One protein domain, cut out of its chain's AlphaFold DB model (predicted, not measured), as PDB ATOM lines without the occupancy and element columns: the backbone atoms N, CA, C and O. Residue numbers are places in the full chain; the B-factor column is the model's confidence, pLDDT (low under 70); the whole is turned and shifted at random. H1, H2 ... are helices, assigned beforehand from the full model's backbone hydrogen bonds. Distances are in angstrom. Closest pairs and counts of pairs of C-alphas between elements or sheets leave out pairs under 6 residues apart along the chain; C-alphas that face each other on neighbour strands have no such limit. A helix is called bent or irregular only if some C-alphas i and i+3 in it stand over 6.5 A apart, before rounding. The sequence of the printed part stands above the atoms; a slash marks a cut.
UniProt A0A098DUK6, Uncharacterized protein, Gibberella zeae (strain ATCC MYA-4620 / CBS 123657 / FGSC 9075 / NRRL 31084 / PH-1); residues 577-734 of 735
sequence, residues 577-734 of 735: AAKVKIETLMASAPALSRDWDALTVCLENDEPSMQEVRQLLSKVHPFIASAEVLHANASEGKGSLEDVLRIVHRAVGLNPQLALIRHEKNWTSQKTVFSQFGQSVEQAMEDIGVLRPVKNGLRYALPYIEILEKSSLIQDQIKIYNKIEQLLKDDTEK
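What this domain is: This is residues 577 to 734 of the 735 residues of an uncharacterized protein of Gibberella zeae (strain ATCC MYA-4620 / CBS 123657 / FGSC 9075 / NRRL 31084 / PH-1) (UniProt A0A098DUK6). The model has two lobes set end to end. One is a bundle of four helices, H1, H2, H3 and H11, up and down, each running against the one before it in the chain; the other is a cluster of seven helices, H4 to H10, in which H5 and H8 touch the most neighbours. The class is all helix: 158 residues are printed, with eleven named helices, H1 to H11 in chain order, and no named strand. Helix packing is part aligned, part crossed: leaving out helices that touch only at the corner or at their ends, 5 of the 10 touching pairs with a tilt are at a shallow one. The whole is compact, with a radius of gyration of the C-alphas of 16.9 A, yet elongated, spanning 54 by 32 by 24 A.

How they stand to each other: H3, residues 610 to 628, touches H11, residues 712 to 730, opposite ways at a steep tilt of 36 degrees, only just past shallow; their closest C-alphas, of Ile 624 and Ile 718, are 5.9 A apart. H2, residues 594 to 604, forms a hairpin with H3 at a shallow tilt of 23 degrees, closest at the C-alphas of Asp 595 and Val 620, 5.4 A. H1, residues 577 to 587, touches residues 720 to 728 of H11 alone, opposite ways at a shallow tilt of 8 degrees, closest at the C-alphas of Leu 585 and Ile 720, 6.0 A. H1 is apart from H3. H5, residues 641 to 651, touches H11 only at their ends, and only just, with 3 pairs of C-alphas within 8 A, closest at Ala 651 and Leu 713, 6.5 A. H6, residues 656 to 666, touches H5, closest at the C-alphas of Arg 646 and Pro 656, 4.9 A. H7, residues 668 to 675, forms a hairpin with H8, residues 679 to 691, closest at the C-alphas of Phe 674 and Glu 682, 5.0 A. H10, residues 702 to 709, touches H8 at a steep tilt of 46 degrees, closest at Ala 684 and Tyr 704, C-alphas 4.6 A apart. H4, residues 630 to 635, touches H10, closest at the C-alphas of His 631 and Ile 705, 6.2 A. H9, residues 697 to 700, touches H8 only at the corner, and only just, with 3 pairs of C-alphas within 8 A, closest at Leu 691 and Gly 697, 4.9 A. Every O i to N i+4 pair is within hydrogen-bond range in H1, H4, H5, H6, H8 and H10, against 5 of 7 in H2, 11 of 15 in H3, 14 of 15 in H11 and 1 of 4 in H7, which has 2 of 5 O i to N i+3 pairs within range; H9 is too short for an i+4 pair.

Where its parts are: H11 is 25.8 A long and H3 25.2 A, with a kink of 44 degrees near residue 620; H8 is 18.2 A, H2 16.1 A, H1 15.4 A and H5 15.3 A. H1 begins at C-alpha 577 (174.389, 226.297, 168.635), and H11 ends at C-alpha 730 (180.834, 236.177, 166.379). H7 is irregular, with C-alphas 669 and 672 7.3 A apart; H2 and H3 are only just irregular, at 7.0 A for C-alphas 595 and 598 and 6.7 A for 619 and 622.

The domain as a whole: The two C-alphas farthest apart are those of Lys 695 and Lys 734, 54.6 A. The printed part has no cut and no long link. Mean pLDDT of the printed part is 88.3; residues 732 to 734 are under 70.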
ATOM      1  N   ALA A 577     173.086 226.518 168.008       86.50
ATOM      2  CA  ALA A 577     174.389 226.297 168.635       86.50
ATOM      3  C   ALA A 577     174.868 227.469 169.519       86.50
ATOM      4  O   ALA A 577     175.639 227.245 170.452       86.50
ATOM      5  N   ALA A 578     174.446 228.706 169.240       88.88
ATOM      6  CA  ALA A 578     174.705 229.865 170.090       88.88
ATOM      7  C   ALA A 578     173.739 229.898 171.284       88.88
ATOM      8  O   ALA A 578     174.204 230.068 172.408       88.88
ATOM      9  N   LYS A 579     172.441 229.617 171.072       91.56
ATOM     10  CA  LYS A 579     171.437 229.438 172.141       91.56
ATOM     11  C   LYS A 579     171.927 228.454 173.212       91.56
ATOM     12  O   LYS A 579     172.130 228.860 174.354       91.56
ATOM     13  N   VAL A 580     172.254 227.219 172.820       91.88
ATOM     14  CA  VAL A 580     172.729 226.168 173.745       91.88
ATOM     15  C   VAL A 580     174.009 226.576 174.486       91.88
ATOM     16  O   VAL A 580     174.183 226.251 175.661       91.88
ATOM     17  N   LYS A 581     174.917 227.327 173.844       92.94
ATOM     18  CA  LYS A 581     176.115 227.862 174.516       92.94
ATOM     19  C   LYS A 581     175.769 228.919 175.564       92.94
ATOM     20  O   LYS A 581     176.373 228.897 176.630       92.94
ATOM     21  N   ILE A 582     174.834 229.825 175.280       93.06
ATOM     22  CA  ILE A 582     174.396 230.859 176.229       93.06
ATOM     23  C   ILE A 582     173.704 230.204 177.434       93.06
ATOM     24  O   ILE A 582     174.081 230.492 178.567       93.06
ATOM     25  N   GLU A 583     172.792 229.258 177.200       93.12
ATOM     26  CA  GLU A 583     172.138 228.465 178.253       93.12
ATOM     27  C   GLU A 583     173.164 227.729 179.127       93.12
ATOM     28  O   GLU A 583     173.135 227.840 180.351       93.12
ATOM     29  N   THR A 584     174.137 227.047 178.506       93.94
ATOM     30  CA  THR A 584     175.213 226.336 179.220       93.94
ATOM     31  C   THR A 584     176.080 227.287 180.051       93.94
ATOM     32  O   THR A 584     176.489 226.942 181.159       93.94
ATOM     33  N   LEU A 585     176.367 228.492 179.544       94.00
ATOM     34  CA  LEU A 585     177.114 229.507 180.290       94.00
ATOM     35  C   LEU A 585     176.322 229.995 181.504       94.00
ATOM     36  O   LEU A 585     176.871 230.011 182.602       94.00
ATOM     37  N   MET A 586     175.044 230.334 181.331       93.25
ATOM     38  CA  MET A 586     174.181 230.795 182.422       93.25
ATOM     39  C   MET A 586     173.978 229.707 183.488       93.25
ATOM     40  O   MET A 586     174.138 229.984 184.674       93.25
ATOM     41  N   ALA A 587     173.743 228.458 183.079       90.56
ATOM     42  CA  ALA A 587     173.610 227.309 183.979       90.56
ATOM     43  C   ALA A 587     174.914 226.926 184.712       90.56
ATOM     44  O   ALA A 587     174.866 226.194 185.697       90.56
ATOM     45  N   SER A 588     176.079 227.405 184.252       89.56
ATOM     46  CA  SER A 588     177.367 227.172 184.925       89.56
ATOM     47  C   SER A 588     177.634 228.109 186.112       89.56
ATOM     48  O   SER A 588     178.586 227.880 186.858       89.56
ATOM     49  N   ALA A 589     176.816 229.151 186.302       87.12
ATOM     50  CA  ALA A 589     176.957 230.075 187.422       87.12
ATOM     51  C   ALA A 589     176.429 229.462 188.734       87.12
ATOM     52  O   ALA A 589     175.318 228.933 188.747       87.12
ATOM     53  N   PRO A 590     177.139 229.612 189.870       83.19
ATOM     54  CA  PRO A 590     176.600 229.212 191.172       83.19
ATOM     55  C   PRO A 590     175.437 230.113 191.629       83.19
ATOM     56  O   PRO A 590     174.607 229.685 192.424       83.19
ATOM     57  N   ALA A 591     175.361 231.348 191.121       87.25
ATOM     58  CA  ALA A 591     174.173 232.195 191.166       87.25
ATOM     59  C   ALA A 591     174.204 233.252 190.054       87.25
ATOM     60  O   ALA A 591     175.272 233.670 189.605       87.25
ATOM     61  N   LEU A 592     173.017 233.720 189.670       90.00
ATOM     62  CA  LEU A 592     172.807 234.861 188.789       90.00
ATOM     63  C   LEU A 592     171.965 235.918 189.518       90.00
ATOM     64  O   LEU A 592     171.050 235.587 190.276       90.00
ATOM     65  N   SER A 593     172.250 237.196 189.268       91.12
ATOM     66  CA  SER A 593     171.344 238.297 189.611       91.12
ATOM     67  C   SER A 593     169.986 238.136 188.911       91.12
ATOM     68  O   SER A 593     169.916 237.656 187.780       91.12
ATOM     69  N   ARG A 594     168.916 238.673 189.507       87.50
ATOM     70  CA  ARG A 594     167.582 238.749 188.874       87.50
ATOM     71  C   ARG A 594     167.556 239.525 187.556       87.50
ATOM     72  O   ARG A 594     166.619 239.399 186.777       87.50
ATOM     73  N   ASP A 595     168.580 240.334 187.285       87.62
ATOM     74  CA  ASP A 595     168.728 241.015 185.993       87.62
ATOM     75  C   ASP A 595     168.811 240.025 184.815       87.62
ATOM     76  O   ASP A 595     168.456 240.375 183.691       87.62
ATOM     77  N   TRP A 596     169.250 238.787 185.078       91.44
ATOM     78  CA  TRP A 596     169.341 237.706 184.101       91.44
ATOM     79  C   TRP A 596     168.009 236.987 183.839       91.44
ATOM     80  O   TRP A 596     167.872 236.383 182.777       91.44
ATOM     81  N   ASP A 597     167.018 237.075 184.738       89.75
ATOM     82  CA  ASP A 597     165.771 236.286 184.687       89.75
ATOM     83  C   ASP A 597     165.042 236.439 183.340       89.75
ATOM     84  O   ASP A 597     164.606 235.463 182.730       89.75
ATOM     85  N   ALA A 598     164.964 237.672 182.828       85.19
ATOM     86  CA  ALA A 598     164.314 237.959 181.551       85.19
ATOM     87  C   ALA A 598     165.067 237.366 180.344       85.19
ATOM     88  O   ALA A 598     164.436 237.024 179.347       85.19
ATOM     89  N   LEU A 599     166.399 237.236 180.423       91.00
ATOM     90  CA  LEU A 599     167.190 236.564 179.390       91.00
ATOM     91  C   LEU A 599     166.994 235.044 179.453       91.00
ATOM     92  O   LEU A 599     166.846 234.430 178.402       91.00
ATOM     93  N   THR A 600     166.910 234.457 180.652       90.88
ATOM     94  CA  THR A 600     166.579 233.034 180.836       90.88
ATOM     95  C   THR A 600     165.247 232.694 180.164       90.88
ATOM     96  O   THR A 600     165.213 231.840 179.285       90.88
ATOM     97  N   VAL A 601     164.178 233.438 180.476       88.38
ATOM     98  CA  VAL A 601     162.843 233.240 179.875       88.38
ATOM     99  C   VAL A 601     162.852 233.461 178.356       88.38
ATOM    100  O   VAL A 601     162.166 232.764 177.618       88.38
ATOM    101  N   CYS A 602     163.654 234.401 177.846       88.56
ATOM    102  CA  CYS A 602     163.795 234.594 176.401       88.56
ATOM    103  C   CYS A 602     164.417 233.375 175.703       88.56
ATOM    104  O   CYS A 602     164.034 233.072 174.573       88.56
ATOM    105  N   LEU A 603     165.372 232.698 176.348       89.12
ATOM    106  CA  LEU A 603     166.037 231.513 175.806       89.12
ATOM    107  C   LEU A 603     165.130 230.275 175.840       89.12
ATOM    108  O   LEU A 603     165.280 229.417 174.980       89.12
ATOM    109  N   GLU A 604     164.139 230.206 176.732       87.69
ATOM    110  CA  GLU A 604     163.151 229.112 176.753       87.69
ATOM    111  C   GLU A 604     162.316 229.023 175.455       87.69
ATOM    112  O   GLU A 604     161.856 227.940 175.102       87.69
ATOM    113  N   ASN A 605     162.178 230.118 174.692       81.69
ATOM    114  CA  ASN A 605     161.513 230.116 173.382       81.69
ATOM    115  C   ASN A 605     162.291 229.297 172.335       81.69
ATOM    116  O   ASN A 605     163.521 229.339 172.303       81.69
ATOM    117  N   ASP A 606     161.596 228.624 171.412       75.31
ATOM    118  CA  ASP A 606     162.233 227.801 170.368       75.31
ATOM    119  C   ASP A 606     163.134 228.611 169.411       75.31
ATOM    120  O   ASP A 606     164.238 228.172 169.086       75.31
ATOM    121  N   GLU A 607     162.706 229.817 169.017       81.44
ATOM    122  CA  GLU A 607     163.402 230.686 168.051       81.44
ATOM    123  C   GLU A 607     163.631 232.117 168.601       81.44
ATOM    124  O   GLU A 607     162.987 233.071 168.155       81.44
ATOM    125  N   PRO A 608     164.542 232.321 169.574       86.81
ATOM    126  CA  PRO A 608     164.804 233.647 170.126       86.81
ATOM    127  C   PRO A 608     165.523 234.533 169.101       86.81
ATOM    128  O   PRO A 608     166.493 234.121 168.452       86.81
ATOM    129  N   SER A 609     165.082 235.785 168.959       87.88
ATOM    130  CA  SER A 609     165.709 236.708 168.009       87.88
ATOM    131  C   SER A 609     167.023 237.274 168.562       87.88
ATOM    132  O   SER A 609     167.119 237.669 169.727       87.88
ATOM    133  N   MET A 610     168.058 237.380 167.720       85.88
ATOM    134  CA  MET A 610     169.368 237.886 168.156       85.88
ATOM    135  C   MET A 610     169.291 239.333 168.682       85.88
ATOM    136  O   MET A 610     170.039 239.725 169.581       85.88
ATOM    137  N   GLN A 611     168.368 240.136 168.144       84.50
ATOM    138  CA  GLN A 611     168.142 241.517 168.573       84.50
ATOM    139  C   GLN A 611     167.512 241.603 169.973       84.50
ATOM    140  O   GLN A 611     167.906 242.461 170.763       84.50
ATOM    141  N   GLU A 612     166.576 240.714 170.296       87.00
ATOM    142  CA  GLU A 612     165.933 240.631 171.610       87.00
ATOM    143  C   GLU A 612     166.913 240.154 172.684       87.00
ATOM    144  O   GLU A 612     167.043 240.794 173.726       87.00
ATOM    145  N   VAL A 613     167.710 239.125 172.383       90.06
ATOM    146  CA  VAL A 613     168.787 238.645 173.262       90.06
ATOM    147  C   VAL A 613     169.797 239.763 173.564       90.06
ATOM    148  O   VAL A 613     170.141 239.984 174.725       90.06
ATOM    149  N   ARG A 614     170.204 240.552 172.558       90.50
ATOM    150  CA  ARG A 614     171.038 241.757 172.758       90.50
ATOM    151  C   ARG A 614     170.345 242.823 173.611       90.50
ATOM    152  O   ARG A 614     170.978 243.413 174.485       90.50
ATOM    153  N   GLN A 615     169.054 243.075 173.385       89.94
ATOM    154  CA  GLN A 615     168.286 244.048 174.164       89.94
ATOM    155  C   GLN A 615     168.187 243.636 175.641       89.94
ATOM    156  O   GLN A 615     168.318 244.483 176.525       89.94
ATOM    157  N   LEU A 616     167.990 242.350 175.925       90.75
ATOM    158  CA  LEU A 616     167.931 241.823 177.288       90.75
ATOM    159  C   LEU A 616     169.307 241.834 177.958       90.75
ATOM    160  O   LEU A 616     169.416 242.323 179.081       90.75
ATOM    161  N   LEU A 617     170.372 241.452 177.247       92.06
ATOM    162  CA  LEU A 617     171.745 241.577 177.745       92.06
ATOM    163  C   LEU A 617     172.099 243.039 178.087       92.06
ATOM    164  O   LEU A 617     172.738 243.300 179.106       92.06
ATOM    165  N   SER A 618     171.593 244.017 177.324       88.75
ATOM    166  CA  SER A 618     171.798 245.440 177.643       88.75
ATOM    167  C   SER A 618     171.141 245.897 178.961       88.75
ATOM    168  O   SER A 618     171.564 246.904 179.526       88.75
ATOM    169  N   LYS A 619     170.156 245.155 179.497       88.50
ATOM    170  CA  LYS A 619     169.583 245.390 180.842       88.50
ATOM    171  C   LYS A 619     170.462 244.829 181.966       88.50
ATOM    172  O   LYS A 619     170.431 245.363 183.072       88.50
ATOM    173  N   VAL A 620     171.257 243.796 181.677       90.88
ATOM    174  CA  VAL A 620     172.246 243.207 182.598       90.88
ATOM    175  C   VAL A 620     173.499 244.087 182.694       90.88
ATOM    176  O   VAL A 620     174.075 244.234 183.772       90.88
ATOM    177  N   HIS A 621     173.892 244.736 181.593       91.69
ATOM    178  CA  HIS A 621     175.119 245.535 181.499       91.69
ATOM    179  C   HIS A 621     175.340 246.553 182.650       91.69
ATOM    180  O   HIS A 621     176.443 246.575 183.188       91.69
ATOM    181  N   PRO A 622     174.348 247.338 183.130       90.56
ATOM    182  CA  PRO A 622     174.556 248.274 184.242       90.56
ATOM    183  C   PRO A 622     174.939 247.611 185.573       90.56
ATOM    184  O   PRO A 622     175.601 248.242 186.397       90.56
ATOM    185  N   PHE A 623     174.526 246.360 185.813       91.25
ATOM    186  CA  PHE A 623     174.977 245.584 186.973       91.25
ATOM    187  C   PHE A 623     176.445 245.173 186.810       91.25
ATOM    188  O   PHE A 623     177.241 245.425 187.712       91.25
ATOM    189  N   ILE A 624     176.807 244.631 185.646       92.75
ATOM    190  CA  ILE A 624     178.172 244.187 185.324       92.75
ATOM    191  C   ILE A 624     179.155 245.358 185.386       92.75
ATOM    192  O   ILE A 624     180.113 245.301 186.150       92.75
ATOM    193  N   ALA A 625     178.841 246.471 184.721       90.06
ATOM    194  CA  ALA A 625     179.651 247.685 184.754       90.06
ATOM    195  C   ALA A 625     179.813 248.261 186.174       90.06
ATOM    196  O   ALA A 625     180.841 248.858 186.473       90.06
ATOM    197  N   SER A 626     178.829 248.076 187.069       88.12
ATOM    198  CA  SER A 626     178.950 248.471 188.486       88.12
ATOM    199  C   SER A 626     179.848 247.521 189.289       88.12
ATOM    200  O   SER A 626     180.520 247.960 190.219       88.12
ATOM    201  N   ALA A 627     179.854 246.231 188.946       87.44
ATOM    202  CA  ALA A 627     180.678 245.215 189.593       87.44
ATOM    203  C   ALA A 627     182.153 245.292 189.156       87.44
ATOM    204  O   ALA A 627     183.036 245.156 189.995       87.44
ATOM    205  N   GLU A 628     182.426 245.585 187.881       87.62
ATOM    206  CA  GLU A 628     183.786 245.739 187.330       87.62
ATOM    207  C   GLU A 628     184.558 246.935 187.920       87.62
ATOM    208  O   GLU A 628     185.785 246.921 187.966       87.62
ATOM    209  N   VAL A 629     183.859 247.971 188.397       87.75
ATOM    210  CA  VAL A 629     184.476 249.170 189.001       87.75
ATOM    211  C   VAL A 629     184.480 249.153 190.535       87.75
ATOM    212  O   VAL A 629     184.867 250.146 191.152       87.75
ATOM    213  N   LEU A 630     184.041 248.055 191.165       83.31
ATOM    214  CA  LEU A 630     183.822 247.951 192.615       83.31
ATOM    215  C   LEU A 630     185.090 248.289 193.418       83.31
ATOM    216  O   LEU A 630     185.068 249.185 194.268       83.31
ATOM    217  N   HIS A 631     186.204 247.613 193.123       79.75
ATOM    218  CA  HIS A 631     187.477 247.836 193.809       79.75
ATOM    219  C   HIS A 631     188.152 249.144 193.373       79.75
ATOM    220  O   HIS A 631     188.676 249.871 194.215       79.75
ATOM    221  N   ALA A 632     188.085 249.496 192.082       79.12
ATOM    222  CA  ALA A 632     188.646 250.746 191.563       79.12
ATOM    223  C   ALA A 632     188.053 251.967 192.290       79.12
ATOM    224  O   ALA A 632     188.795 252.752 192.886       79.12
ATOM    225  N   ASN A 633     186.721 252.060 192.350       78.88
ATOM    226  CA  ASN A 633     186.016 253.118 193.071       78.88
ATOM    227  C   ASN A 633     186.400 253.150 194.555       78.88
ATOM    228  O   ASN A 633     186.772 254.208 195.063       78.88
ATOM    229  N   ALA A 634     186.382 252.000 195.237       77.12
ATOM    230  CA  ALA A 634     186.746 251.928 196.649       77.12
ATOM    231  C   ALA A 634     188.192 252.395 196.904       77.12
ATOM    232  O   ALA A 634     188.437 253.137 197.859       77.12
ATOM    233  N   SER A 635     189.139 252.016 196.036       76.50
ATOM    234  CA  SER A 635     190.561 252.376 196.146       76.50
ATOM    235  C   SER A 635     190.813 253.877 195.949       76.50
ATOM    236  O   SER A 635     191.658 254.462 196.626       76.50
ATOM    237  N   GLU A 636     190.007 254.525 195.102       83.62
ATOM    238  CA  GLU A 636     189.989 255.977 194.902       83.62
ATOM    239  C   GLU A 636     189.153 256.728 195.959       83.62
ATOM    240  O   GLU A 636     189.059 257.956 195.917       83.62
ATOM    241  N   GLY A 637     188.527 256.020 196.907       79.00
ATOM    242  CA  GLY A 637     187.638 256.605 197.915       79.00
ATOM    243  C   GLY A 637     186.303 257.118 197.357       79.00
ATOM    244  O   GLY A 637     185.655 257.946 197.997       79.00
ATOM    245  N   LYS A 638     185.898 256.654 196.170       81.19
ATOM    246  CA  LYS A 638     184.638 256.991 195.496       81.19
ATOM    247  C   LYS A 638     183.559 255.949 195.823       81.19
ATOM    248  O   LYS A 638     183.831 254.755 195.873       81.19
ATOM    249  N   GLY A 639     182.315 256.401 195.987       84.00
ATOM    250  CA  GLY A 639     181.177 255.542 196.349       84.00
ATOM    251  C   GLY A 639     181.033 255.323 197.858       84.00
ATOM    252  O   GLY A 639     181.598 256.063 198.665       84.00
ATOM    253  N   SER A 640     180.241 254.324 198.250       89.56
ATOM    254  CA  SER A 640     179.956 254.009 199.653       89.56
ATOM    255  C   SER A 640     179.946 252.502 199.931       89.56
ATOM    256  O   SER A 640     179.767 251.685 199.027       89.56
ATOM    257  N   LEU A 641     180.069 252.116 201.208       90.31
ATOM    258  CA  LEU A 641     179.873 250.717 201.621       90.31
ATOM    259  C   LEU A 641     178.439 250.227 201.390       90.31
ATOM    260  O   LEU A 641     178.213 249.030 201.246       90.31
ATOM    261  N   GLU A 642     177.471 251.143 201.320       90.62
ATOM    262  CA  GLU A 642     176.097 250.797 200.975       90.62
ATOM    263  C   GLU A 642     175.983 250.375 199.503       90.62
ATOM    264  O   GLU A 642     175.314 249.388 199.212       90.62
ATOM    265  N   ASP A 643     176.700 251.031 198.587       89.69
ATOM    266  CA  ASP A 643     176.734 250.646 197.170       89.69
ATOM    267  C   ASP A 643     177.378 249.267 196.973       89.69
ATOM    268  O   ASP A 643     176.827 248.429 196.258       89.69
ATOM    269  N   VAL A 644     178.485 248.993 197.679       91.88
ATOM    270  CA  VAL A 644     179.135 247.669 197.703       91.88
ATOM    271  C   VAL A 644     178.148 246.594 198.162       91.88
ATOM    272  O   VAL A 644     177.923 245.610 197.453       91.88
ATOM    273  N   LEU A 645     177.491 246.805 199.309       92.19
ATOM    274  CA  LEU A 645     176.477 245.883 199.817       92.19
ATOM    275  C   LEU A 645     175.310 245.725 198.832       92.19
ATOM    276  O   LEU A 645     174.804 244.616 198.674       92.19
ATOM    277  N   ARG A 646     174.869 246.785 198.141       91.94
ATOM    278  CA  ARG A 646     173.792 246.688 197.139       91.94
ATOM    279  C   ARG A 646     174.192 245.842 195.940       91.94
ATOM    280  O   ARG A 646     173.369 245.046 195.494       91.94
ATOM    281  N   ILE A 647     175.417 245.989 195.436       92.25
ATOM    282  CA  ILE A 647     175.930 245.204 194.304       92.25
ATOM    283  C   ILE A 647     176.017 243.722 194.683       92.25
ATOM    284  O   ILE A 647     175.542 242.878 193.928       92.25
ATOM    285  N   VAL A 648     176.520 243.395 195.875       93.12
ATOM    286  CA  VAL A 648     176.658 241.994 196.307       93.12
ATOM    287  C   VAL A 648     175.309 241.343 196.636       93.12
ATOM    288  O   VAL A 648     175.068 240.208 196.230       93.12
ATOM    289  N   HIS A 649     174.373 242.058 197.275       92.69
ATOM    290  CA  HIS A 649     173.006 241.548 197.447       92.69
ATOM    291  C   HIS A 649     172.278 241.372 196.101       92.69
ATOM    292  O   HIS A 649     171.533 240.406 195.939       92.69
ATOM    293  N   ARG A 650     172.521 242.253 195.119       92.00
ATOM    294  CA  ARG A 650     172.006 242.102 193.748       92.00
ATOM    295  C   ARG A 650     172.578 240.853 193.074       92.00
ATOM    296  O   ARG A 650     171.818 240.088 192.492       92.00
ATOM    297  N   ALA A 651     173.880 240.607 193.225       91.50
ATOM    298  CA  ALA A 651     174.570 239.457 192.642       91.50
ATOM    299  C   ALA A 651     174.000 238.101 193.100       91.50
ATOM    300  O   ALA A 651     173.915 237.191 192.280       91.50
ATOM    301  N   VAL A 652     173.555 237.974 194.360       90.56
ATOM    302  CA  VAL A 652     172.868 236.766 194.884       90.56
ATOM    303  C   VAL A 652     171.359 236.721 194.579       90.56
ATOM    304  O   VAL A 652     170.623 235.948 195.191       90.56
ATOM    305  N   GLY A 653     170.855 237.581 193.689       86.62
ATOM    306  CA  GLY A 653     169.440 237.605 193.305       86.62
ATOM    307  C   GLY A 653     168.484 238.148 194.380       86.62
ATOM    308  O   GLY A 653     167.270 237.929 194.298       86.62
ATOM    309  N   LEU A 654     168.987 238.870 195.390       86.88
ATOM    310  CA  LEU A 654     168.158 239.545 196.394       86.88
ATOM    311  C   LEU A 654     167.828 240.983 195.965       86.88
ATOM    312  O   LEU A 654     168.634 241.675 195.350       86.88
ATOM    313  N   ASN A 655     166.644 241.475 196.350       85.88
ATOM    314  CA  ASN A 655     166.301 242.891 196.186       85.88
ATOM    315  C   ASN A 655     167.228 243.745 197.081       85.88
ATOM    316  O   ASN A 655     167.137 243.607 198.305       85.88
ATOM    317  N   PRO A 656     168.075 244.642 196.534       85.31
ATOM    318  CA  PRO A 656     169.125 245.293 197.323       85.31
ATOM    319  C   PRO A 656     168.613 246.163 198.476       85.31
ATOM    320  O   PRO A 656     169.231 246.195 199.534       85.31
ATOM    321  N   GLN A 657     167.471 246.837 198.300       82.75
ATOM    322  CA  GLN A 657     166.895 247.721 199.321       82.75
ATOM    323  C   GLN A 657     166.336 246.918 200.503       82.75
ATOM    324  O   GLN A 657     166.663 247.172 201.661       82.75
ATOM    325  N   LEU A 658     165.538 245.885 200.214       83.81
ATOM    326  CA  LEU A 658     165.015 244.991 201.250       83.81
ATOM    327  C   LEU A 658     166.131 244.185 201.922       83.81
ATOM    328  O   LEU A 658     166.041 243.884 203.113       83.81
ATOM    329  N   ALA A 659     167.175 243.836 201.169       85.25
ATOM    330  CA  ALA A 659     168.302 243.083 201.681       85.25
ATOM    331  C   ALA A 659     169.172 243.913 202.635       85.25
ATOM    332  O   ALA A 659     169.492 243.405 203.703       85.25
ATOM    333  N   LEU A 660     169.459 245.186 202.335       86.88
ATOM    334  CA  LEU A 660     170.134 246.104 203.264       86.88
ATOM    335  C   LEU A 660     169.384 246.246 204.597       86.88
ATOM    336  O   LEU A 660     169.972 246.081 205.662       86.88
ATOM    337  N   ILE A 661     168.068 246.481 204.550       85.19
ATOM    338  CA  ILE A 661     167.239 246.641 205.760       85.19
ATOM    339  C   ILE A 661     167.223 245.353 206.604       85.19
ATOM    340  O   ILE A 661     167.115 245.408 207.831       85.19
ATOM    341  N   ARG A 662     167.311 244.178 205.965       83.94
ATOM    342  CA  ARG A 662     167.445 242.890 206.664       83.94
ATOM    343  C   ARG A 662     168.853 242.679 207.215       83.94
ATOM    344  O   ARG A 662     168.954 242.197 208.335       83.94
ATOM    345  N   HIS A 663     169.890 243.096 206.497       83.94
ATOM    346  CA  HIS A 663     171.282 243.032 206.941       83.94
ATOM    347  C   HIS A 663     171.479 243.843 208.234       83.94
ATOM    348  O   HIS A 663     172.006 243.323 209.212       83.94
ATOM    349  N   GLU A 664     170.944 245.071 208.285       83.25
ATOM    350  CA  GLU A 664     170.942 245.932 209.483       83.25
ATOM    351  C   GLU A 664     170.239 245.310 210.699       83.25
ATOM    352  O   GLU A 664     170.660 245.513 211.835       83.25
ATOM    353  N   LYS A 665     169.120 244.611 210.476       85.44
ATOM    354  CA  LYS A 665     168.224 244.151 211.553       85.44
ATOM    355  C   LYS A 665     168.481 242.716 211.993       85.44
ATOM    356  O   LYS A 665     168.183 242.376 213.133       85.44
ATOM    357  N   ASN A 666     168.930 241.862 211.077       84.38
ATOM    358  CA  ASN A 666     169.111 240.433 211.288       84.38
ATOM    359  C   ASN A 666     169.992 239.791 210.193       84.38
ATOM    360  O   ASN A 666     169.506 238.995 209.380       84.38
ATOM    361  N   TRP A 667     171.295 240.084 210.209       85.56
ATOM    362  CA  TRP A 667     172.297 239.438 209.347       85.56
ATOM    363  C   TRP A 667     172.203 237.899 209.335       85.56
ATOM    364  O   TRP A 667     172.320 237.279 208.277       85.56
ATOM    365  N   THR A 668     171.881 237.265 210.472       84.19
ATOM    366  CA  THR A 668     171.780 235.793 210.563       84.19
ATOM    367  C   THR A 668     170.752 235.190 209.595       84.19
ATOM    368  O   THR A 668     170.930 234.060 209.151       84.19
ATOM    369  N   SER A 669     169.729 235.958 209.194       81.31
ATOM    370  CA  SER A 669     168.721 235.537 208.205       81.31
ATOM    371  C   SER A 669     169.212 235.527 206.750       81.31
ATOM    372  O   SER A 669     168.525 234.996 205.880       81.31
ATOM    373  N   GLN A 670     170.374 236.125 206.475       83.75
ATOM    374  CA  GLN A 670     170.993 236.212 205.146       83.75
ATOM    375  C   GLN A 670     172.326 235.470 205.054       83.75
ATOM    376  O   GLN A 670     172.732 235.113 203.953       83.75
ATOM    377  N   LYS A 671     172.979 235.207 206.193       86.94
ATOM    378  CA  LYS A 671     174.271 234.516 206.304       86.94
ATOM    379  C   LYS A 671     174.371 233.286 205.391       86.94
ATOM    380  O   LYS A 671     175.273 233.217 204.564       86.94
ATOM    381  N   THR A 672     173.377 232.395 205.444       86.44
ATOM    382  CA  THR A 672     173.315 231.155 204.642       86.44
ATOM    383  C   THR A 672     173.340 231.374 203.126       86.44
ATOM    384  O   THR A 672     173.835 230.516 202.400       86.44
ATOM    385  N   VAL A 673     172.846 232.518 202.635       88.25
ATOM    386  CA  VAL A 673     172.868 232.881 201.206       88.25
ATOM    387  C   VAL A 673     174.286 233.219 200.743       88.25
ATOM    388  O   VAL A 673     174.598 233.030 199.571       88.25
ATOM    389  N   PHE A 674     175.158 233.680 201.645       91.00
ATOM    390  CA  PHE A 674     176.553 234.002 201.341       91.00
ATOM    391  C   PHE A 674     177.512 232.844 201.642       91.00
ATOM    392  O   PHE A 674     178.479 232.667 200.902       91.00
ATOM    393  N   SER A 675     177.207 231.995 202.633       88.31
ATOM    394  CA  SER A 675     178.004 230.805 202.983       88.31
ATOM    395  C   SER A 675     178.277 229.874 201.790       88.31
ATOM    396  O   SER A 675     179.351 229.279 201.709       88.31
ATOM    397  N   GLN A 676     177.339 229.767 200.838       89.25
ATOM    398  CA  GLN A 676     177.484 228.922 199.639       89.25
ATOM    399  C   GLN A 676     178.597 229.380 198.673       89.25
ATOM    400  O   GLN A 676     179.065 228.580 197.869       89.25
ATOM    401  N   PHE A 677     179.062 230.632 198.776       90.25
ATOM    402  CA  PHE A 677     180.204 231.162 198.010       90.25
ATOM    403  C   PHE A 677     181.522 231.120 198.805       90.25
ATOM    404  O   PHE A 677     182.530 231.679 198.377       90.25
ATOM    405  N   GLY A 678     181.521 230.438 199.955       90.12
ATOM    406  CA  GLY A 678     182.675 230.254 200.827       90.12
ATOM    407  C   GLY A 678     182.689 231.196 202.032       90.12
ATOM    408  O   GLY A 678     182.213 232.331 201.988       90.12
ATOM    409  N   GLN A 679     183.302 230.722 203.119       90.62
ATOM    410  CA  GLN A 679     183.365 231.429 204.404       90.62
ATOM    411  C   GLN A 679     184.007 232.826 204.296       90.62
ATOM    412  O   GLN A 679     183.619 233.736 205.021       90.62
ATOM    413  N   SER A 680     184.936 233.032 203.358       92.25
ATOM    414  CA  SER A 680     185.552 234.342 203.110       92.25
ATOM    415  C   SER A 680     184.562 235.381 202.566       92.25
ATOM    416  O   SER A 680     184.666 236.549 202.922       92.25
ATOM    417  N   VAL A 681     183.591 234.976 201.734       93.44
ATOM    418  CA  VAL A 681     182.547 235.870 201.189       93.44
ATOM    419  C   VAL A 681     181.543 236.245 202.277       93.44
ATOM    420  O   VAL A 681     181.171 237.409 202.406       93.44
ATOM    421  N   GLU A 682     181.150 235.266 203.092       93.50
ATOM    422  CA  GLU A 682     180.324 235.474 204.282       93.50
ATOM    423  C   GLU A 682     180.976 236.468 205.256       93.50
ATOM    424  O   GLU A 682     180.351 237.464 205.620       93.50
ATOM    425  N   GLN A 683     182.242 236.239 205.624       92.75
ATOM    426  CA  GLN A 683     182.975 237.098 206.553       92.75
ATOM    427  C   GLN A 683     183.180 238.510 205.984       92.75
ATOM    428  O   GLN A 683     182.943 239.488 206.685       92.75
ATOM    429  N   ALA A 684     183.531 238.636 204.697       94.25
ATOM    430  CA  ALA A 684     183.682 239.932 204.039       94.25
ATOM    431  C   ALA A 684     182.384 240.763 204.070       94.25
ATOM    432  O   ALA A 684     182.434 241.972 204.294       94.25
ATOM    433  N   MET A 685     181.222 240.127 203.886       95.25
ATOM    434  CA  MET A 685     179.921 240.798 203.999       95.25
ATOM    435  C   MET A 685     179.604 241.240 205.431       95.25
ATOM    436  O   MET A 685     179.091 242.344 205.618       95.25
ATOM    437  N   GLU A 686     179.915 240.410 206.429       93.06
ATOM    438  CA  GLU A 686     179.727 240.731 207.849       93.06
ATOM    439  C   GLU A 686     180.624 241.912 208.273       93.06
ATOM    440  O   GLU A 686     180.137 242.904 208.821       93.06
ATOM    441  N   ASP A 687     181.910 241.874 207.910       93.31
ATOM    442  CA  ASP A 687     182.890 242.911 208.250       93.31
ATOM    443  C   ASP A 687     182.588 244.253 207.557       93.31
ATOM    444  O   ASP A 687     182.715 245.318 208.167       93.31
ATOM    445  N   ILE A 688     182.111 244.236 206.306       93.75
ATOM    446  CA  ILE A 688     181.628 245.444 205.610       93.75
ATOM    447  C   ILE A 688     180.393 246.034 206.302       93.75
ATOM    448  O   ILE A 688     180.293 247.260 206.431       93.75
ATOM    449  N   GLY A 689     179.479 245.188 206.786       90.75
ATOM    450  CA  GLY A 689     178.334 245.606 207.594       90.75
ATOM    451  C   GLY A 689     178.761 246.338 208.871       90.75
ATOM    452  O   GLY A 689     178.256 247.427 209.159       90.75
ATOM    453  N   VAL A 690     179.750 245.793 209.587       91.00
ATOM    454  CA  VAL A 690     180.335 246.390 210.804       91.00
ATOM    455  C   VAL A 690     181.073 247.705 210.513       91.00
ATOM    456  O   VAL A 690     181.012 248.638 211.316       91.00
ATOM    457  N   LEU A 691     181.739 247.824 209.360       90.06
ATOM    458  CA  LEU A 691     182.465 249.037 208.961       90.06
ATOM    459  C   LEU A 691     181.566 250.166 208.430       90.06
ATOM    460  O   LEU A 691     182.004 251.319 208.403       90.06
ATOM    461  N   ARG A 692     180.316 249.891 208.036       90.12
ATOM    462  CA  ARG A 692     179.387 250.887 207.464       90.12
ATOM    463  C   ARG A 692     179.163 252.155 208.314       90.12
ATOM    464  O   ARG A 692     179.216 253.236 207.728       90.12
ATOM    465  N   PRO A 693     178.941 252.105 209.646       88.12
ATOM    466  CA  PRO A 693     178.809 253.313 210.472       88.12
ATOM    467  C   PRO A 693     180.143 254.027 210.762       88.12
ATOM    468  O   PRO A 693     180.142 255.115 211.342       88.12
ATOM    469  N   VAL A 694     181.291 253.441 210.402       88.62
ATOM    470  CA  VAL A 694     182.612 253.998 210.718       88.62
ATOM    471  C   VAL A 694     182.958 255.121 209.739       88.62
ATOM    472  O   VAL A 694     182.920 254.956 208.518       88.62
ATOM    473  N   LYS A 695     183.376 256.279 210.261       84.88
ATOM    474  CA  LYS A 695     183.906 257.370 209.430       84.88
ATOM    475  C   LYS A 695     185.164 256.887 208.694       84.88
ATOM    476  O   LYS A 695     186.120 256.460 209.331       84.88
ATOM    477  N   ASN A 696     185.163 256.993 207.365       84.00
ATOM    478  CA  ASN A 696     186.150 256.393 206.449       84.00
ATOM    479  C   ASN A 696     186.098 254.850 206.342       84.00
ATOM    480  O   ASN A 696     187.052 254.255 205.843       84.00
ATOM    481  N   GLY A 697     184.994 254.202 206.743       86.06
ATOM    482  CA  GLY A 697     184.799 252.745 206.683       86.06
ATOM    483  C   GLY A 697     185.164 252.114 205.336       86.06
ATOM    484  O   GLY A 697     185.811 251.072 205.312       86.06
ATOM    485  N   LEU A 698     184.862 252.792 204.219       88.69
ATOM    486  CA  LEU A 698     185.204 252.346 202.860       88.69
ATOM    487  C   LEU A 698     186.702 252.037 202.677       88.69
ATOM    488  O   LEU A 698     187.050 251.057 202.030       88.69
ATOM    489  N   ARG A 699     187.593 252.825 203.297       87.12
ATOM    490  CA  ARG A 699     189.048 252.610 203.217       87.12
ATOM    491  C   ARG A 699     189.502 251.402 204.038       87.12
ATOM    492  O   ARG A 699     190.439 250.718 203.643       87.12
ATOM    493  N   TYR A 700     188.851 251.143 205.171       89.12
ATOM    494  CA  TYR A 700     189.117 249.958 205.994       89.12
ATOM    495  C   TYR A 700     188.547 248.680 205.367       89.12
ATOM    496  O   TYR A 700     189.049 247.594 205.630       89.12
ATOM    497  N   ALA A 701     187.535 248.817 204.511       93.06
ATOM    498  CA  ALA A 701     186.861 247.707 203.857       93.06
ATOM    499  C   ALA A 701     187.569 247.160 202.608       93.06
ATOM    500  O   ALA A 701     187.138 246.133 202.088       93.06
ATOM    501  N   LEU A 702     188.634 247.808 202.123       91.12
ATOM    502  CA  LEU A 702     189.323 247.427 200.881       91.12
ATOM    503  C   LEU A 702     189.677 245.927 200.779       91.12
ATOM    504  O   LEU A 702     189.340 245.344 199.750       91.12
ATOM    505  N   PRO A 703     190.239 245.258 201.811       91.94
ATOM    506  CA  PRO A 703     190.546 243.825 201.726       91.94
ATOM    507  C   PRO A 703     189.296 242.947 201.559       91.94
ATOM    508  O   PRO A 703     189.331 241.926 200.880       91.94
ATOM    509  N   TYR A 704     188.167 243.347 202.149       94.44
ATOM    510  CA  TYR A 704     186.893 242.631 202.036       94.44
ATOM    511  C   TYR A 704     186.233 242.864 200.672       94.44
ATOM    512  O   TYR A 704     185.672 241.942 200.086       94.44
ATOM    513  N   ILE A 705     186.357 244.079 200.131       92.56
ATOM    514  CA  ILE A 705     185.915 244.428 198.774       92.56
ATOM    515  C   ILE A 705     186.699 243.617 197.734       92.56
ATOM    516  O   ILE A 705     186.095 243.079 196.811       92.56
ATOM    517  N   GLU A 706     188.011 243.449 197.922       91.88
ATOM    518  CA  GLU A 706     188.867 242.602 197.080       91.88
ATOM    519  C   GLU A 706     188.465 241.112 197.141       91.88
ATOM    520  O   GLU A 706     188.422 240.439 196.109       91.88
ATOM    521  N   ILE A 707     188.109 240.589 198.325       92.88
ATOM    522  CA  ILE A 707     187.578 239.219 198.481       92.88
ATOM    523  C   ILE A 707     186.266 239.042 197.701       92.88
ATOM    524  O   ILE A 707     186.076 238.026 197.033       92.88
ATOM    525  N   LEU A 708     185.365 240.026 197.768       92.69
ATOM    526  CA  LEU A 708     184.074 239.990 197.079       92.69
ATOM    527  C   LEU A 708     184.227 240.110 195.563       92.69
ATOM    528  O   LEU A 708     183.625 239.325 194.832       92.69
ATOM    529  N   GLU A 709     185.070 241.026 195.090       90.62
ATOM    530  CA  GLU A 709     185.392 241.186 193.671       90.62
ATOM    531  C   GLU A 709     185.972 239.899 193.076       90.62
ATOM    532  O   GLU A 709     185.577 239.511 191.980       90.62
ATOM    533  N   LYS A 710     186.868 239.210 193.796       91.38
ATOM    534  CA  LYS A 710     187.515 237.963 193.346       91.38
ATOM    535  C   LYS A 710     186.660 236.706 193.531       91.38
ATOM    536  O   LYS A 710     187.069 235.630 193.095       91.38
ATOM    537  N   SER A 711     185.500 236.812 194.176       93.19
ATOM    538  CA  SER A 711     184.611 235.671 194.411       93.19
ATOM    539  C   SER A 711     183.908 235.203 193.131       93.19
ATOM    540  O   SER A 711     183.624 235.998 192.231       93.19
ATOM    541  N   SER A 712     183.560 233.913 193.070       90.69
ATOM    542  CA  SER A 712     182.756 233.328 191.981       90.69
ATOM    543  C   SER A 712     181.417 234.046 191.790       90.69
ATOM    544  O   SER A 712     180.986 234.262 190.660       90.69
ATOM    545  N   LEU A 713     180.810 234.517 192.885       91.62
ATOM    546  CA  LEU A 713     179.575 235.305 192.892       91.62
ATOM    547  C   LEU A 713     179.614 236.519 191.943       91.62
ATOM    548  O   LEU A 713     178.599 236.838 191.322       91.62
ATOM    549  N   ILE A 714     180.764 237.192 191.836       92.06
ATOM    550  CA  ILE A 714     180.951 238.368 190.976       92.06
ATOM    551  C   ILE A 714     181.652 237.987 189.667       92.06
ATOM    552  O   ILE A 714     181.147 238.298 188.585       92.06
ATOM    553  N   GLN A 715     182.782 237.274 189.743       92.88
ATOM    554  CA  GLN A 715     183.606 236.958 188.571       92.88
ATOM    555  C   GLN A 715     182.881 236.101 187.536       92.88
ATOM    556  O   GLN A 715     183.025 236.357 186.339       92.88
ATOM    557  N   ASP A 716     182.088 235.108 187.953       92.69
ATOM    558  CA  ASP A 716     181.420 234.237 186.984       92.69
ATOM    559  C   ASP A 716     180.338 234.999 186.211       92.69
ATOM    560  O   ASP A 716     180.224 234.814 185.002       92.69
ATOM    561  N   GLN A 717     179.631 235.946 186.840       94.44
ATOM    562  CA  GLN A 717     178.631 236.776 186.153       94.44
ATOM    563  C   GLN A 717     179.268 237.731 185.131       94.44
ATOM    564  O   GLN A 717     178.782 237.824 184.003       94.44
ATOM    565  N   ILE A 718     180.389 238.378 185.476       93.12
ATOM    566  CA  ILE A 718     181.175 239.218 184.548       93.12
ATOM    567  C   ILE A 718     181.688 238.375 183.368       93.12
ATOM    568  O   ILE A 718     181.544 238.738 182.198       93.12
ATOM    569  N   LYS A 719     182.244 237.197 183.656       94.19
ATOM    570  CA  LYS A 719     182.783 236.258 182.663       94.19
ATOM    571  C   LYS A 719     181.707 235.682 181.742       94.19
ATOM    572  O   LYS A 719     181.971 235.491 180.557       94.19
ATOM    573  N   ILE A 720     180.511 235.404 182.260       94.81
ATOM    574  CA  ILE A 720     179.353 234.958 181.475       94.81
ATOM    575  C   ILE A 720     178.874 236.092 180.570       94.81
ATOM    576  O   ILE A 720     178.762 235.871 179.368       94.81
ATOM    577  N   TYR A 721     178.699 237.307 181.100       96.00
ATOM    578  CA  TYR A 721     178.326 238.485 180.310       96.00
ATOM    579  C   TYR A 721     179.281 238.705 179.129       96.00
ATOM    580  O   TYR A 721     178.842 238.712 177.979       96.00
ATOM    581  N   ASN A 722     180.589 238.767 179.392       94.19
ATOM    582  CA  ASN A 722     181.597 239.013 178.360       94.19
ATOM    583  C   ASN A 722     181.644 237.897 177.298       94.19
ATOM    584  O   ASN A 722     181.792 238.176 176.107       94.19
ATOM    585  N   LYS A 723     181.441 236.630 177.692       94.75
ATOM    586  CA  LYS A 723     181.337 235.508 176.745       94.75
ATOM    587  C   LYS A 723     180.064 235.546 175.901       94.75
ATOM    588  O   LYS A 723     180.129 235.220 174.722       94.75
ATOM    589  N   ILE A 724     178.920 235.917 176.479       93.69
ATOM    590  CA  ILE A 724     177.664 236.055 175.730       93.69
ATOM    591  C   ILE A 724     177.781 237.227 174.747       93.69
ATOM    592  O   ILE A 724     177.421 237.075 173.583       93.69
ATOM    593  N   GLU A 725     178.350 238.361 175.165       92.50
ATOM    594  CA  GLU A 725     178.579 239.501 174.272       92.50
ATOM    595  C   GLU A 725     179.514 239.131 173.107       92.50
ATOM    596  O   GLU A 725     179.248 239.514 171.968       92.50
ATOM    597  N   GLN A 726     180.565 238.339 173.359       92.12
ATOM    598  CA  GLN A 726     181.433 237.811 172.304       92.12
ATOM    599  C   GLN A 726     180.691 236.847 171.366       92.12
ATOM    600  O   GLN A 726     180.732 237.042 170.156       92.12
ATOM    601  N   LEU A 727     179.956 235.858 171.893       90.88
ATOM    602  CA  LEU A 727     179.163 234.927 171.073       90.88
ATOM    603  C   LEU A 727     178.177 235.668 170.161       90.88
ATOM    604  O   LEU A 727     178.036 235.322 168.992       90.88
ATOM    605  N   LEU A 728     177.533 236.716 170.679       88.81
ATOM    606  CA  LEU A 728     176.614 237.548 169.907       88.81
ATOM    607  C   LEU A 728     177.319 238.425 168.869       88.81
ATOM    608  O   LEU A 728     176.642 238.854 167.942       88.81
ATOM    609  N   LYS A 729     178.618 238.722 168.997       86.69
ATOM    610  CA  LYS A 729     179.411 239.395 167.949       86.69
ATOM    611  C   LYS A 729     179.811 238.396 166.862       86.69
ATOM    612  O   LYS A 729     179.491 238.632 165.698       86.69
ATOM    613  N   ASP A 730     180.376 237.257 167.262       82.81
ATOM    614  CA  ASP A 730     180.834 236.177 166.379       82.81
ATOM    615  C   ASP A 730     179.722 235.614 165.469       82.81
ATOM    616  O   ASP A 730     180.009 235.186 164.351       82.81
ATOM    617  N   ASP A 731     178.467 235.576 165.936       73.94
ATOM    618  CA  ASP A 731     177.314 235.130 165.133       73.94
ATOM    619  C   ASP A 731     176.853 236.195 164.114       73.94
ATOM    620  O   ASP A 731     176.353 235.830 163.053       73.94
ATOM    621  N   THR A 732     177.063 237.497 164.364       67.12
ATOM    622  CA  THR A 732     176.811 238.546 163.344       67.12
ATOM    623  C   THR A 732     177.853 238.605 162.238       67.12
ATOM    624  O   THR A 732     177.572 239.176 161.195       67.12
ATOM    625  N   GLU A 733     179.055 238.071 162.454       64.31
ATOM    626  CA  GLU A 733     180.104 238.039 161.423       64.31
ATOM    627  C   GLU A 733     179.994 236.802 160.509       64.31
ATOM    628  O   GLU A 733     180.737 236.675 159.537       64.31
ATOM    629  N   LYS A 734     179.065 235.884 160.818       56.03
ATOM    630  CA  LYS A 734     178.814 234.632 160.080       56.03
ATOM    631  C   LYS A 734     177.454 234.585 159.376       56.03
ATOM    632  O   LYS A 734     177.194 233.605 158.674       56.03
TER     633      LYS A 734